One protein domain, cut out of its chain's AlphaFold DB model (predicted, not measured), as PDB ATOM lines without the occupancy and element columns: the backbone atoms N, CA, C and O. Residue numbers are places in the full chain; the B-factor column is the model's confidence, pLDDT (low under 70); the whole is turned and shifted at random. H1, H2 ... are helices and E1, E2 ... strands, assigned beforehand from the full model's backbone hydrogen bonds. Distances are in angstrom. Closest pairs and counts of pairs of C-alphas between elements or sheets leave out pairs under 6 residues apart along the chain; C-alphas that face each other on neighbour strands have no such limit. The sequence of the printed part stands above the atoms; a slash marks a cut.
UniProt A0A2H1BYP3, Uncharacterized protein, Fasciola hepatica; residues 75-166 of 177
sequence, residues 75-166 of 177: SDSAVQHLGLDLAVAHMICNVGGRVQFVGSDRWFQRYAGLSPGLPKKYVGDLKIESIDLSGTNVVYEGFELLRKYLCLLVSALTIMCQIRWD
ATOM      1  N   SER A  75     -32.685  -6.276   2.441       86.12
ATOM      2  CA  SER A  75     -33.007  -6.724   3.797       86.12
ATOM      3  C   SER A  75     -33.517  -5.574   4.666       86.12
ATOM      4  O   SER A  75     -33.015  -4.451   4.586       86.12
ATOM      5  N   ASP A  76     -34.435  -5.869   5.584       86.81
ATOM      6  CA  ASP A  76     -34.956  -4.874   6.535       86.81
ATOM      7  C   ASP A  76     -33.847  -4.251   7.394       86.81
ATOM      8  O   ASP A  76     -33.864  -3.058   7.692       86.81
ATOM      9  N   SER A  77     -32.816  -5.034   7.727       87.44
ATOM     10  CA  SER A  77     -31.620  -4.548   8.421       87.44
ATOM     11  C   SER A  77     -30.853  -3.489   7.622       87.44
ATOM     12  O   SER A  77     -30.327  -2.539   8.203       87.44
ATOM     13  N   ALA A  78     -30.804  -3.618   6.290       85.00
ATOM     14  CA  ALA A  78     -30.171  -2.634   5.422       85.00
ATOM     15  C   ALA A  78     -31.000  -1.346   5.377       85.00
ATOM     16  O   ALA A  78     -30.431  -0.261   5.474       85.00
ATOM     17  N   VAL A  79     -32.330  -1.461   5.319       86.75
ATOM     18  CA  VAL A  79     -33.245  -0.309   5.381       86.75
ATOM     19  C   VAL A  79     -33.091   0.447   6.703       86.75
ATOM     20  O   VAL A  79     -33.004   1.670   6.692       86.75
ATOM     21  N   GLN A  80     -32.987  -0.258   7.832       86.62
ATOM     22  CA  GLN A  80     -32.776   0.365   9.145       86.62
ATOM     23  C   GLN A  80     -31.418   1.078   9.259       86.62
ATOM     24  O   GLN A  80     -31.325   2.117   9.906       86.62
ATOM     25  N   HIS A  81     -30.361   0.540   8.640       86.94
ATOM     26  CA  HIS A  81     -29.010   1.106   8.739       86.94
ATOM     27  C   HIS A  81     -28.741   2.262   7.762       86.94
ATOM     28  O   HIS A  81     -28.011   3.199   8.092       86.94
ATOM     29  N   LEU A  82     -29.272   2.169   6.541       86.25
ATOM     30  CA  LEU A  82     -28.976   3.083   5.433       86.25
ATOM     31  C   LEU A  82     -30.124   4.042   5.132       86.25
ATOM     32  O   LEU A  82     -29.883   5.051   4.479       86.25
ATOM     33  N   GLY A  83     -31.343   3.753   5.588       88.19
ATOM     34  CA  GLY A  83     -32.565   4.384   5.098       88.19
ATOM     35  C   GLY A  83     -33.070   3.718   3.815       88.19
ATOM     36  O   GLY A  83     -32.304   3.102   3.072       88.19
ATOM     37  N   LEU A  84     -34.375   3.839   3.554       86.50
ATOM     38  CA  LEU A  84     -35.032   3.184   2.419       86.50
ATOM     39  C   LEU A  84     -34.429   3.629   1.077       86.50
ATOM     40  O   LEU A  84     -33.953   2.790   0.319       86.50
ATOM     41  N   ASP A  85     -34.367   4.940   0.835       88.19
ATOM     42  CA  ASP A  85     -33.893   5.528  -0.426       88.19
ATOM     43  C   ASP A  85     -32.442   5.134  -0.730       88.19
ATOM     44  O   ASP A  85     -32.111   4.703  -1.833       88.19
ATOM     45  N   LEU A  86     -31.561   5.195   0.268       89.75
ATOM     46  CA  LEU A  86     -30.163   4.820   0.086       89.75
ATOM     47  C   LEU A  86     -29.992   3.302  -0.090       89.75
ATOM     48  O   LEU A  86     -29.154   2.870  -0.884       89.75
ATOM     49  N   ALA A  87     -30.782   2.480   0.608       89.38
ATOM     50  CA  ALA A  87     -30.766   1.029   0.425       89.38
ATOM     51  C   ALA A  87     -31.202   0.640  -0.999       89.38
ATOM     52  O   ALA A  87     -30.547  -0.185  -1.644       89.38
ATOM     53  N   VAL A  88     -32.240   1.296  -1.525       88.06
ATOM     54  CA  VAL A  88     -32.705   1.136  -2.912       88.06
ATOM     55  C   VAL A  88     -31.621   1.582  -3.897       88.06
ATOM     56  O   VAL A  88     -31.331   0.875  -4.861       88.06
ATOM     57  N   ALA A  89     -30.951   2.707  -3.639       89.56
ATOM     58  CA  ALA A  89     -29.848   3.188  -4.471       89.56
ATOM     59  C   ALA A  89     -28.686   2.180  -4.557       89.56
ATOM     60  O   ALA A  89     -28.160   1.925  -5.645       89.56
ATOM     61  N   HIS A  90     -28.310   1.559  -3.430       89.81
ATOM     62  CA  HIS A  90     -27.292   0.500  -3.401       89.81
ATOM     63  C   HIS A  90     -27.729  -0.740  -4.184       89.81
ATOM     64  O   HIS A  90     -26.918  -1.311  -4.918       89.81
ATOM     65  N   MET A  91     -28.998  -1.141  -4.072       88.56
ATOM     66  CA  MET A  91     -29.568  -2.239  -4.857       88.56
ATOM     67  C   MET A  91     -29.463  -1.955  -6.361       88.56
ATOM     68  O   MET A  91     -28.891  -2.759  -7.096       88.56
ATOM     69  N   ILE A  92     -29.933  -0.789  -6.814       88.25
ATOM     70  CA  ILE A  92     -29.915  -0.399  -8.232       88.25
ATOM     71  C   ILE A  92     -28.481  -0.390  -8.775       88.25
ATOM     72  O   ILE A  92     -28.201  -0.987  -9.818       88.25
ATOM     73  N   CYS A  93     -27.542   0.200  -8.033       89.19
ATOM     74  CA  CYS A  93     -26.135   0.224  -8.430       89.19
ATOM     75  C   CYS A  93     -25.499  -1.177  -8.471       89.19
ATOM     76  O   CYS A  93     -24.608  -1.422  -9.283       89.19
ATOM     77  N   ASN A  94     -25.930  -2.108  -7.613       87.25
ATOM     78  CA  ASN A  94     -25.442  -3.493  -7.618       87.25
ATOM     79  C   ASN A  94     -25.985  -4.317  -8.789       87.25
ATOM     80  O   ASN A  94     -25.300  -5.226  -9.263       87.25
ATOM     81  N   VAL A  95     -27.194  -4.000  -9.250       84.81
ATOM     82  CA  VAL A  95     -27.801  -4.590 -10.450       84.81
ATOM     83  C   VAL A  95     -27.145  -4.043 -11.727       84.81
ATOM     84  O   VAL A  95     -27.079  -4.749 -12.731       84.81
ATOM     85  N   GLY A  96     -26.580  -2.834 -11.663       85.62
ATOM     86  CA  GLY A  96     -25.873  -2.174 -12.765       85.62
ATOM     87  C   GLY A  96     -26.579  -0.925 -13.295       85.62
ATOM     88  O   GLY A  96     -26.115  -0.338 -14.271       85.62
ATOM     89  N   GLY A  97     -27.674  -0.514 -12.654       86.62
ATOM     90  CA  GLY A  97     -28.385   0.713 -12.982       86.62
ATOM     91  C   GLY A  97     -27.669   1.949 -12.449       86.62
ATOM     92  O   GLY A  97     -26.642   1.863 -11.764       86.62
ATOM     93  N   ARG A  98     -28.242   3.110 -12.753       87.81
ATOM     94  CA  ARG A  98     -27.773   4.410 -12.279       87.81
ATOM     95  C   ARG A  98     -28.897   5.168 -11.581       87.81
ATOM     96  O   ARG A  98     -30.063   5.048 -11.950       87.81
ATOM     97  N   VAL A  99     -28.536   5.938 -10.565       89.50
ATOM     98  CA  VAL A  99     -29.485   6.710  -9.752       89.50
ATOM     99  C   VAL A  99     -29.032   8.152  -9.611       89.50
ATOM    100  O   VAL A  99     -27.832   8.434  -9.574       89.50
ATOM    101  N   GLN A 100     -30.000   9.049  -9.499       89.06
ATOM    102  CA  GLN A 100     -29.795  10.465  -9.242       89.06
ATOM    103  C   GLN A 100     -30.595  10.866  -8.003       89.06
ATOM    104  O   GLN A 100     -31.749  10.464  -7.839       89.06
ATOM    105  N   PHE A 101     -29.962  11.637  -7.119       89.38
ATOM    106  CA  PHE A 101     -30.605  12.173  -5.921       89.38
ATOM    107  C   PHE A 101     -31.037  13.614  -6.141       89.38
ATOM    108  O   PHE A 101     -30.372  14.356  -6.867       89.38
ATOM    109  N   VAL A 102     -32.089  14.010  -5.426       87.38
ATOM    110  CA  VAL A 102     -32.596  15.383  -5.420       87.38
ATOM    111  C   VAL A 102     -31.468  16.355  -5.064       87.38
ATOM    112  O   VAL A 102     -30.801  16.205  -4.039       87.38
ATOM    113  N   GLY A 103     -31.254  17.356  -5.918       85.19
ATOM    114  CA  GLY A 103     -30.238  18.397  -5.715       85.19
ATOM    115  C   GLY A 103     -28.820  18.018  -6.156       85.19
ATOM    116  O   GLY A 103     -27.905  18.825  -6.000       85.19
ATOM    117  N   SER A 104     -28.619  16.827  -6.730       83.94
ATOM    118  CA  SER A 104     -27.354  16.418  -7.344       83.94
ATOM    119  C   SER A 104     -27.523  16.245  -8.851       83.94
ATOM    120  O   SER A 104     -28.272  15.388  -9.301       83.94
ATOM    121  N   ASP A 105     -26.733  16.969  -9.644       85.94
ATOM    122  CA  ASP A 105     -26.653  16.764 -11.103       85.94
ATOM    123  C   ASP A 105     -25.848  15.499 -11.480       85.94
ATOM    124  O   ASP A 105     -25.803  15.039 -12.620       85.94
ATOM    125  N   ARG A 106     -25.181  14.892 -10.494       88.94
ATOM    126  CA  ARG A 106     -24.363  13.701 -10.701       88.94
ATOM    127  C   ARG A 106     -25.196  12.423 -10.649       88.94
ATOM    128  O   ARG A 106     -25.895  12.167  -9.668       88.94
ATOM    129  N   TRP A 107     -24.975  11.565 -11.641       88.88
ATOM    130  CA  TRP A 107     -25.426  10.176 -11.643       88.88
ATOM    131  C   TRP A 107     -24.472   9.279 -10.851       88.88
ATOM    132  O   TRP A 107     -23.249   9.317 -11.025       88.88
ATOM    133  N   PHE A 108     -25.043   8.436  -9.999       89.31
ATOM    134  CA  PHE A 108     -24.328   7.421  -9.239       89.31
ATOM    135  C   PHE A 108     -24.492   6.075  -9.930       89.31
ATOM    136  O   PHE A 108     -25.607   5.606 -10.152       89.31
ATOM    137  N   GLN A 109     -23.366   5.459 -10.279       88.69
ATOM    138  CA  GLN A 109     -23.312   4.153 -10.919       88.69
ATOM    139  C   GLN A 109     -22.089   3.388 -10.420       88.69
ATOM    140  O   GLN A 109     -21.055   3.956 -10.058       88.69
ATOM    141  N   ARG A 110     -22.201   2.063 -10.431       86.62
ATOM    142  CA  ARG A 110     -21.082   1.158 -10.208       86.62
ATOM    143  C   ARG A 110     -20.244   1.007 -11.482       86.62
ATOM    144  O   ARG A 110     -20.628   0.283 -12.394       86.62
ATOM    145  N   TYR A 111     -19.074   1.641 -11.527       80.31
ATOM    146  CA  TYR A 111     -18.128   1.497 -12.641       80.31
ATOM    147  C   TYR A 111     -17.133   0.362 -12.385       80.31
ATOM    148  O   TYR A 111     -16.470   0.352 -11.354       80.31
ATOM    149  N   ALA A 112     -17.011  -0.587 -13.320       75.25
ATOM    150  CA  ALA A 112     -15.951  -1.609 -13.342       75.25
ATOM    151  C   ALA A 112     -15.697  -2.338 -11.997       75.25
ATOM    152  O   ALA A 112     -14.566  -2.665 -11.650       75.25
ATOM    153  N   GLY A 113     -16.753  -2.581 -11.210       69.62
ATOM    154  CA  GLY A 113     -16.664  -3.265  -9.913       69.62
ATOM    155  C   GLY A 113     -16.325  -2.374  -8.710       69.62
ATOM    156  O   GLY A 113     -16.459  -2.850  -7.578       69.62
ATOM    157  N   LEU A 114     -15.996  -1.094  -8.919       78.19
ATOM    158  CA  LEU A 114     -15.767  -0.105  -7.859       78.19
ATOM    159  C   LEU A 114     -17.040   0.169  -7.050       78.19
ATOM    160  O   LEU A 114     -18.156  -0.133  -7.470       78.19
ATOM    161  N   SER A 115     -16.879   0.743  -5.858       79.12
ATOM    162  CA  SER A 115     -18.025   1.206  -5.073       79.12
ATOM    163  C   SER A 115     -18.725   2.353  -5.821       79.12
ATOM    164  O   SER A 115     -18.025   3.241  -6.305       79.12
ATOM    165  N   PRO A 116     -20.066   2.405  -5.875       78.88
ATOM    166  CA  PRO A 116     -20.842   3.403  -6.634       78.88
ATOM    167  C   PRO A 116     -20.727   4.861  -6.141       78.88
ATOM    168  O   PRO A 116     -21.526   5.710  -6.516       78.88
ATOM    169  N   GLY A 117     -19.767   5.174  -5.264       81.19
ATOM    170  CA  GLY A 117     -19.626   6.498  -4.648       81.19
ATOM    171  C   GLY A 117     -20.748   6.865  -3.671       81.19
ATOM    172  O   GLY A 117     -20.802   8.001  -3.215       81.19
ATOM    173  N   LEU A 118     -21.628   5.915  -3.346       87.00
ATOM    174  CA  LEU A 118     -22.734   6.098  -2.411       87.00
ATOM    175  C   LEU A 118     -22.249   6.079  -0.950       87.00
ATOM    176  O   LEU A 118     -21.374   5.269  -0.606       87.00
ATOM    177  N   PRO A 119     -22.843   6.902  -0.066       86.62
ATOM    178  CA  PRO A 119     -22.618   6.811   1.370       86.62
ATOM    179  C   PRO A 119     -22.921   5.408   1.910       86.62
ATOM    180  O   PRO A 119     -23.870   4.743   1.494       86.62
ATOM    181  N   LYS A 120     -22.100   4.949   2.859       85.88
ATOM    182  CA  LYS A 120     -22.268   3.649   3.543       85.88
ATOM    183  C   LYS A 120     -23.062   3.745   4.846       85.88
ATOM    184  O   LYS A 120     -23.265   2.735   5.505       85.88
ATOM    185  N   LYS A 121     -23.441   4.957   5.240       84.50
ATOM    186  CA  LYS A 121     -24.203   5.257   6.452       84.50
ATOM    187  C   LYS A 121     -25.408   6.095   6.062       84.50
ATOM    188  O   LYS A 121     -25.335   6.809   5.060       84.50
ATOM    189  N   TYR A 122     -26.468   6.016   6.858       83.88
ATOM    190  CA  TYR A 122     -27.629   6.886   6.718       83.88
ATOM    191  C   TYR A 122     -27.214   8.363   6.705       83.88
ATOM    192  O   TYR A 122     -26.469   8.819   7.575       83.88
ATOM    193  N   VAL A 123     -27.705   9.094   5.706       81.00
ATOM    194  CA  VAL A 123     -27.606  10.551   5.606       81.00
ATOM    195  C   VAL A 123     -29.037  11.043   5.409       81.00
ATOM    196  O   VAL A 123     -29.688  10.645   4.446       81.00
ATOM    197  N   GLY A 124     -29.526  11.834   6.365       70.50
ATOM    198  CA  GLY A 124     -30.952  12.030   6.660       70.50
ATOM    199  C   GLY A 124     -31.850  12.620   5.573       70.50
ATOM    200  O   GLY A 124     -33.061  12.604   5.749       70.50
ATOM    201  N   ASP A 125     -31.293  13.062   4.445       78.88
ATOM    202  CA  ASP A 125     -32.003  13.890   3.463       78.88
ATOM    203  C   ASP A 125     -31.845  13.403   2.010       78.88
ATOM    204  O   ASP A 125     -32.236  14.090   1.065       78.88
ATOM    205  N   LEU A 126     -31.265  12.219   1.793       82.44
ATOM    206  CA  LEU A 126     -31.078  11.675   0.445       82.44
ATOM    207  C   LEU A 126     -32.377  11.065  -0.078       82.44
ATOM    208  O   LEU A 126     -32.728   9.952   0.302       82.44
ATOM    209  N   LYS A 127     -33.032  11.772  -1.000       86.31
ATOM    210  CA  LYS A 127     -34.177  11.266  -1.766       86.31
ATOM    211  C   LYS A 127     -33.784  10.960  -3.199       86.31
ATOM    212  O   LYS A 127     -33.079  11.749  -3.828       86.31
ATOM    213  N   ILE A 128     -34.241   9.821  -3.713       86.06
ATOM    214  CA  ILE A 128     -34.055   9.470  -5.123       86.06
ATOM    215  C   ILE A 128     -34.995  10.332  -5.966       86.06
ATOM    216  O   ILE A 128     -36.191  10.394  -5.697       86.06
ATOM    217  N   GLU A 129     -34.441  10.973  -6.989       86.00
ATOM    218  CA  GLU A 129     -35.188  11.764  -7.966       86.00
ATOM    219  C   GLU A 129     -35.448  10.956  -9.234       86.00
ATOM    220  O   GLU A 129     -36.585  10.819  -9.670       86.00
ATOM    221  N   SER A 130     -34.383  10.394  -9.809       84.19
ATOM    222  CA  SER A 130     -34.435   9.684 -11.084       84.19
ATOM    223  C   SER A 130     -33.666   8.374 -11.016       84.19
ATOM    224  O   SER A 130     -32.614   8.261 -10.378       84.19
ATOM    225  N   ILE A 131     -34.204   7.364 -11.692       86.75
ATOM    226  CA  ILE A 131     -33.646   6.018 -11.766       86.75
ATOM    227  C   ILE A 131     -33.547   5.644 -13.239       86.75
ATOM    228  O   ILE A 131     -34.537   5.723 -13.959       86.75
ATOM    229  N   ASP A 132     -32.379   5.175 -13.668       85.69
ATOM    230  CA  ASP A 132     -32.242   4.509 -14.957       85.69
ATOM    231  C   ASP A 132     -31.747   3.068 -14.782       85.69
ATOM    232  O   ASP A 132     -30.694   2.794 -14.198       85.69
ATOM    233  N   LEU A 133     -32.553   2.147 -15.305       83.38
ATOM    234  CA  LEU A 133     -32.355   0.697 -15.274       83.38
ATOM    235  C   LEU A 133     -32.116   0.129 -16.680       83.38
ATOM    236  O   LEU A 133     -32.167  -1.088 -16.876       83.38
ATOM    237  N   SER A 134     -31.841   0.986 -17.664       78.62
ATOM    238  CA  SER A 134     -31.576   0.579 -19.042       78.62
ATOM    239  C   SER A 134     -30.431  -0.432 -19.123       78.62
ATOM    240  O   SER A 134     -29.349  -0.221 -18.575       78.62
ATOM    241  N   GLY A 135     -30.663  -1.548 -19.821       74.50
ATOM    242  CA  GLY A 135     -29.655  -2.598 -20.011       74.50
ATOM    243  C   GLY A 135     -29.408  -3.485 -18.787       74.50
ATOM    244  O   GLY A 135     -28.457  -4.266 -18.785       74.50
ATOM    245  N   THR A 136     -30.250  -3.391 -17.755       78.38
ATOM    246  CA  THR A 136     -30.142  -4.227 -16.556       78.38
ATOM    247  C   THR A 136     -31.210  -5.317 -16.515       78.38
ATOM    248  O   THR A 136     -32.297  -5.171 -17.068       78.38
ATOM    249  N   ASN A 137     -30.893  -6.438 -15.863       76.06
ATOM    250  CA  ASN A 137     -31.830  -7.542 -15.667       76.06
ATOM    251  C   ASN A 137     -32.514  -7.387 -14.301       76.06
ATOM    252  O   ASN A 137     -32.008  -7.880 -13.289       76.06
ATOM    253  N   VAL A 138     -33.623  -6.644 -14.279       74.00
ATOM    254  CA  VAL A 138     -34.490  -6.486 -13.104       74.00
ATOM    255  C   VAL A 138     -35.532  -7.606 -13.104       74.00
ATOM    256  O   VAL A 138     -36.182  -7.857 -14.113       74.00
ATOM    257  N   VAL A 139     -35.665  -8.288 -11.973       74.75
ATOM    258  CA  VAL A 139     -36.610  -9.381 -11.720       74.75
ATOM    259  C   VAL A 139     -37.754  -8.830 -10.855       74.75
ATOM    260  O   VAL A 139     -37.627  -7.764 -10.250       74.75
ATOM    261  N   TYR A 140     -38.889  -9.531 -10.820       65.81
ATOM    262  CA  TYR A 140     -40.109  -9.129 -10.112       65.81
ATOM    263  C   TYR A 140     -39.866  -8.638  -8.674       65.81
ATOM    264  O   TYR A 140     -40.396  -7.600  -8.288       65.81
ATOM    265  N   GLU A 141     -39.007  -9.309  -7.904       69.69
ATOM    266  CA  GLU A 141     -38.731  -8.947  -6.509       69.69
ATOM    267  C   GLU A 141     -38.125  -7.542  -6.365       69.69
ATOM    268  O   GLU A 141     -38.420  -6.833  -5.403       69.69
ATOM    269  N   GLY A 142     -37.328  -7.091  -7.339       64.12
ATOM    270  CA  GLY A 142     -36.800  -5.726  -7.359       64.12
ATOM    271  C   GLY A 142     -37.879  -4.668  -7.612       64.12
ATOM    272  O   GLY A 142     -37.742  -3.523  -7.174       64.12
ATOM    273  N   PHE A 143     -38.978  -5.035  -8.280       70.50
ATOM    274  CA  PHE A 143     -40.068  -4.114  -8.596       70.50
ATOM    275  C   PHE A 143     -40.971  -3.802  -7.404       70.50
ATOM    276  O   PHE A 143     -41.532  -2.709  -7.368       70.50
ATOM    277  N   GLU A 144     -41.093  -4.682  -6.407       72.50
ATOM    278  CA  GLU A 144     -41.903  -4.391  -5.214       72.50
ATOM    279  C   GLU A 144     -41.399  -3.146  -4.475       72.50
ATOM    280  O   GLU A 144     -42.187  -2.295  -4.047       72.50
ATOM    281  N   LEU A 145     -40.073  -3.010  -4.388       69.38
ATOM    282  CA  LEU A 145     -39.406  -1.857  -3.797       69.38
ATOM    283  C   LEU A 145     -39.553  -0.619  -4.689       69.38
ATOM    284  O   LEU A 145     -39.866   0.467  -4.198       69.38
ATOM    285  N   LEU A 146     -39.379  -0.791  -6.005       70.00
ATOM    286  CA  LEU A 146     -39.505   0.287  -6.986       70.00
ATOM    287  C   LEU A 146     -40.935   0.803  -7.112       70.00
ATOM    288  O   LEU A 146     -41.101   1.981  -7.387       70.00
ATOM    289  N   ARG A 147     -41.970  -0.009  -6.865       68.06
ATOM    290  CA  ARG A 147     -43.379   0.411  -6.944       68.06
ATOM    291  C   ARG A 147     -43.674   1.615  -6.044       68.06
ATOM    292  O   ARG A 147     -44.454   2.481  -6.429       68.06
ATOM    293  N   LYS A 148     -42.993   1.720  -4.896       65.81
ATOM    294  CA  LYS A 148     -43.077   2.889  -4.000       65.81
ATOM    295  C   LYS A 148     -42.531   4.175  -4.640       65.81
ATOM    296  O   LYS A 148     -43.034   5.251  -4.342       65.81
ATOM    297  N   TYR A 149     -41.547   4.055  -5.530       62.50
ATOM    298  CA  TYR A 149     -40.927   5.167  -6.263       62.50
ATOM    299  C   TYR A 149     -41.569   5.404  -7.637       62.50
ATOM    300  O   TYR A 149     -41.595   6.527  -8.126       62.50
ATOM    301  N   LEU A 150     -42.136   4.364  -8.255       56.03
ATOM    302  CA  LEU A 150     -42.735   4.419  -9.586       56.03
ATOM    303  C   LEU A 150     -44.038   5.228  -9.586       56.03
ATOM    304  O   LEU A 150     -44.287   5.958 -10.538       56.03
ATOM    305  N   CYS A 151     -44.817   5.201  -8.497       48.28
ATOM    306  CA  CYS A 151     -45.976   6.088  -8.339       48.28
ATOM    307  C   CYS A 151     -45.625   7.586  -8.439       48.28
ATOM    308  O   CYS A 151     -46.510   8.380  -8.743       48.28
ATOM    309  N   LEU A 152     -44.364   7.980  -8.222       39.69
ATOM    310  CA  LEU A 152     -43.914   9.373  -8.332       39.69
ATOM    311  C   LEU A 152     -43.382   9.737  -9.730       39.69
ATOM    312  O   LEU A 152     -43.331  10.917 -10.057       39.69
ATOM    313  N   LEU A 153     -43.020   8.752 -10.562       40.91
ATOM    314  CA  LEU A 153     -42.395   8.964 -11.880       40.91
ATOM    315  C   LEU A 153     -43.378   8.890 -13.065       40.91
ATOM    316  O   LEU A 153     -43.035   9.306 -14.166       40.91
ATOM    317  N   VAL A 154     -44.618   8.422 -12.870       37.38
ATOM    318  CA  VAL A 154     -45.619   8.319 -13.960       37.38
ATOM    319  C   VAL A 154     -46.178   9.690 -14.400       37.38
ATOM    320  O   VAL A 154     -46.859   9.780 -15.417       37.38
ATOM    321  N   SER A 155     -45.854  10.789 -13.711       38.25
ATOM    322  CA  SER A 155     -46.253  12.142 -14.136       38.25
ATOM    323  C   SER A 155     -45.291  12.809 -15.128       38.25
ATOM    324  O   SER A 155     -45.662  13.822 -15.719       38.25
ATOM    325  N   ALA A 156     -44.092  12.263 -15.369       33.72
ATOM    326  CA  ALA A 156     -43.126  12.879 -16.276       33.72
ATOM    327  C   ALA A 156     -42.377  11.841 -17.127       33.72
ATOM    328  O   ALA A 156     -41.467  11.164 -16.667       33.72
ATOM    329  N   LEU A 157     -42.736  11.821 -18.413       29.08
ATOM    330  CA  LEU A 157     -42.043  11.181 -19.534       29.08
ATOM    331  C   LEU A 157     -42.026   9.643 -19.569       29.08
ATOM    332  O   LEU A 157     -41.245   8.967 -18.910       29.08
ATOM    333  N   THR A 158     -42.837   9.119 -20.490       32.97
ATOM    334  CA  THR A 158     -42.443   8.123 -21.495       32.97
ATOM    335  C   THR A 158     -41.291   7.212 -21.081       32.97
ATOM    336  O   THR A 158     -40.121   7.493 -21.345       32.97
ATOM    337  N   ILE A 159     -41.638   6.064 -20.502       37.69
ATOM    338  CA  ILE A 159     -40.728   4.933 -20.343       37.69
ATOM    339  C   ILE A 159     -40.393   4.408 -21.752       37.69
ATOM    340  O   ILE A 159     -40.963   3.440 -22.239       37.69
ATOM    341  N   MET A 160     -39.426   5.050 -22.410       27.03
ATOM    342  CA  MET A 160     -38.571   4.467 -23.452       27.03
ATOM    343  C   MET A 160     -37.577   3.498 -22.790       27.03
ATOM    344  O   MET A 160     -36.375   3.537 -23.033       27.03
ATOM    345  N   CYS A 161     -38.063   2.639 -21.895       35.53
ATOM    346  CA  CYS A 161     -37.291   1.522 -21.385       35.53
ATOM    347  C   CYS A 161     -37.734   0.319 -22.203       35.53
ATOM    348  O   CYS A 161     -38.800  -0.254 -21.975       35.53
ATOM    349  N   GLN A 162     -36.913  -0.038 -23.189       29.81
ATOM    350  CA  GLN A 162     -36.950  -1.334 -23.849       29.81
ATOM    351  C   GLN A 162     -36.561  -2.396 -22.803       29.81
ATOM    352  O   GLN A 162     -35.475  -2.971 -22.848       29.81
ATOM    353  N   ILE A 163     -37.418  -2.619 -21.802       39.84
ATOM    354  CA  ILE A 163     -37.314  -3.776 -20.923       39.84
ATOM    355  C   ILE A 163     -37.521  -4.955 -21.864       39.84
ATOM    356  O   ILE A 163     -38.621  -5.175 -22.370       39.84
ATOM    357  N   ARG A 164     -36.438  -5.666 -22.188       32.41
ATOM    358  CA  ARG A 164     -36.535  -6.962 -22.850       32.41
ATOM    359  C   ARG A 164     -37.185  -7.899 -21.835       32.41
ATOM    360  O   ARG A 164     -36.509  -8.503 -21.012       32.41
ATOM    361  N   TRP A 165     -38.512  -7.921 -21.861       35.56
ATOM    362  CA  TRP A 165     -39.336  -8.898 -21.179       35.56
ATOM    363  C   TRP A 165     -39.098 -10.234 -21.874       35.56
ATOM    364  O   TRP A 165     -39.550 -10.431 -23.000       35.56
ATOM    365  N   ASP A 166     -38.354 -11.130 -21.231       31.12
ATOM    366  CA  ASP A 166     -38.437 -12.542 -21.587       31.12
ATOM    367  C   ASP A 166     -39.844 -13.007 -21.165       31.12
ATOM    368  O   ASP A 166     -40.185 -12.893 -19.982       31.12
TER     369      ASP A 166
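Overview. This is residues 75 to 166 of the 177 residues of an uncharacterized protein of Fasciola hepatica (UniProt A0A2H1BYP3). A small antiparallel sheet, ordered E2, E1, E3, has H2 along one face and H3 near edge strand E3, in two layers; H1 makes a corner with H2, off the sheet, and residues 154 to 159 stick out. The printed part has 92 residues, under half in named elements, ordered H1, H2, E1, E2, E3, H3; the class is mixed. It is compact, radius of gyration of the C-alphas 13.0 A, spanning 35 by 30 by 28 A.

Arrangement. H1, residues 76 to 82, and H2, residues 84 to 95, only just touch, with 3 pairs of C-alphas within 8 A, only at the corner; closest are the C-alphas of Val 79 and Ala 87, 5.7 A. H2 is on the sheet of E1, 98 to 101, E2, 107 to 109, and E3, 128 to 132, at a height of 8.9 A over the sheet. Within hydrogen-bond range are N 108 and O 99, 2.8 A, in hairpin E1 and E2, and N 98 and O 132, 2.9 A, between E1 and E3. H3, residues 140 to 153, is near E3. Every O i to N i+4 pair is within range in H1 and H2; H3 has 4 of 10, and 6 of 11 O i to N i+3.

Along the chain. H1 begins at C-alpha 76 (-34.956, -4.874, 6.535); H2 measures 16.7 A; H3, 18.3 A, ends at C-alpha 153 (-42.395, 8.964, -11.880).

Size, cuts and confidence. The printed part has no cut. E2 to E3 is a long link. Residues 147 to 166 are among 25 under pLDDT 70.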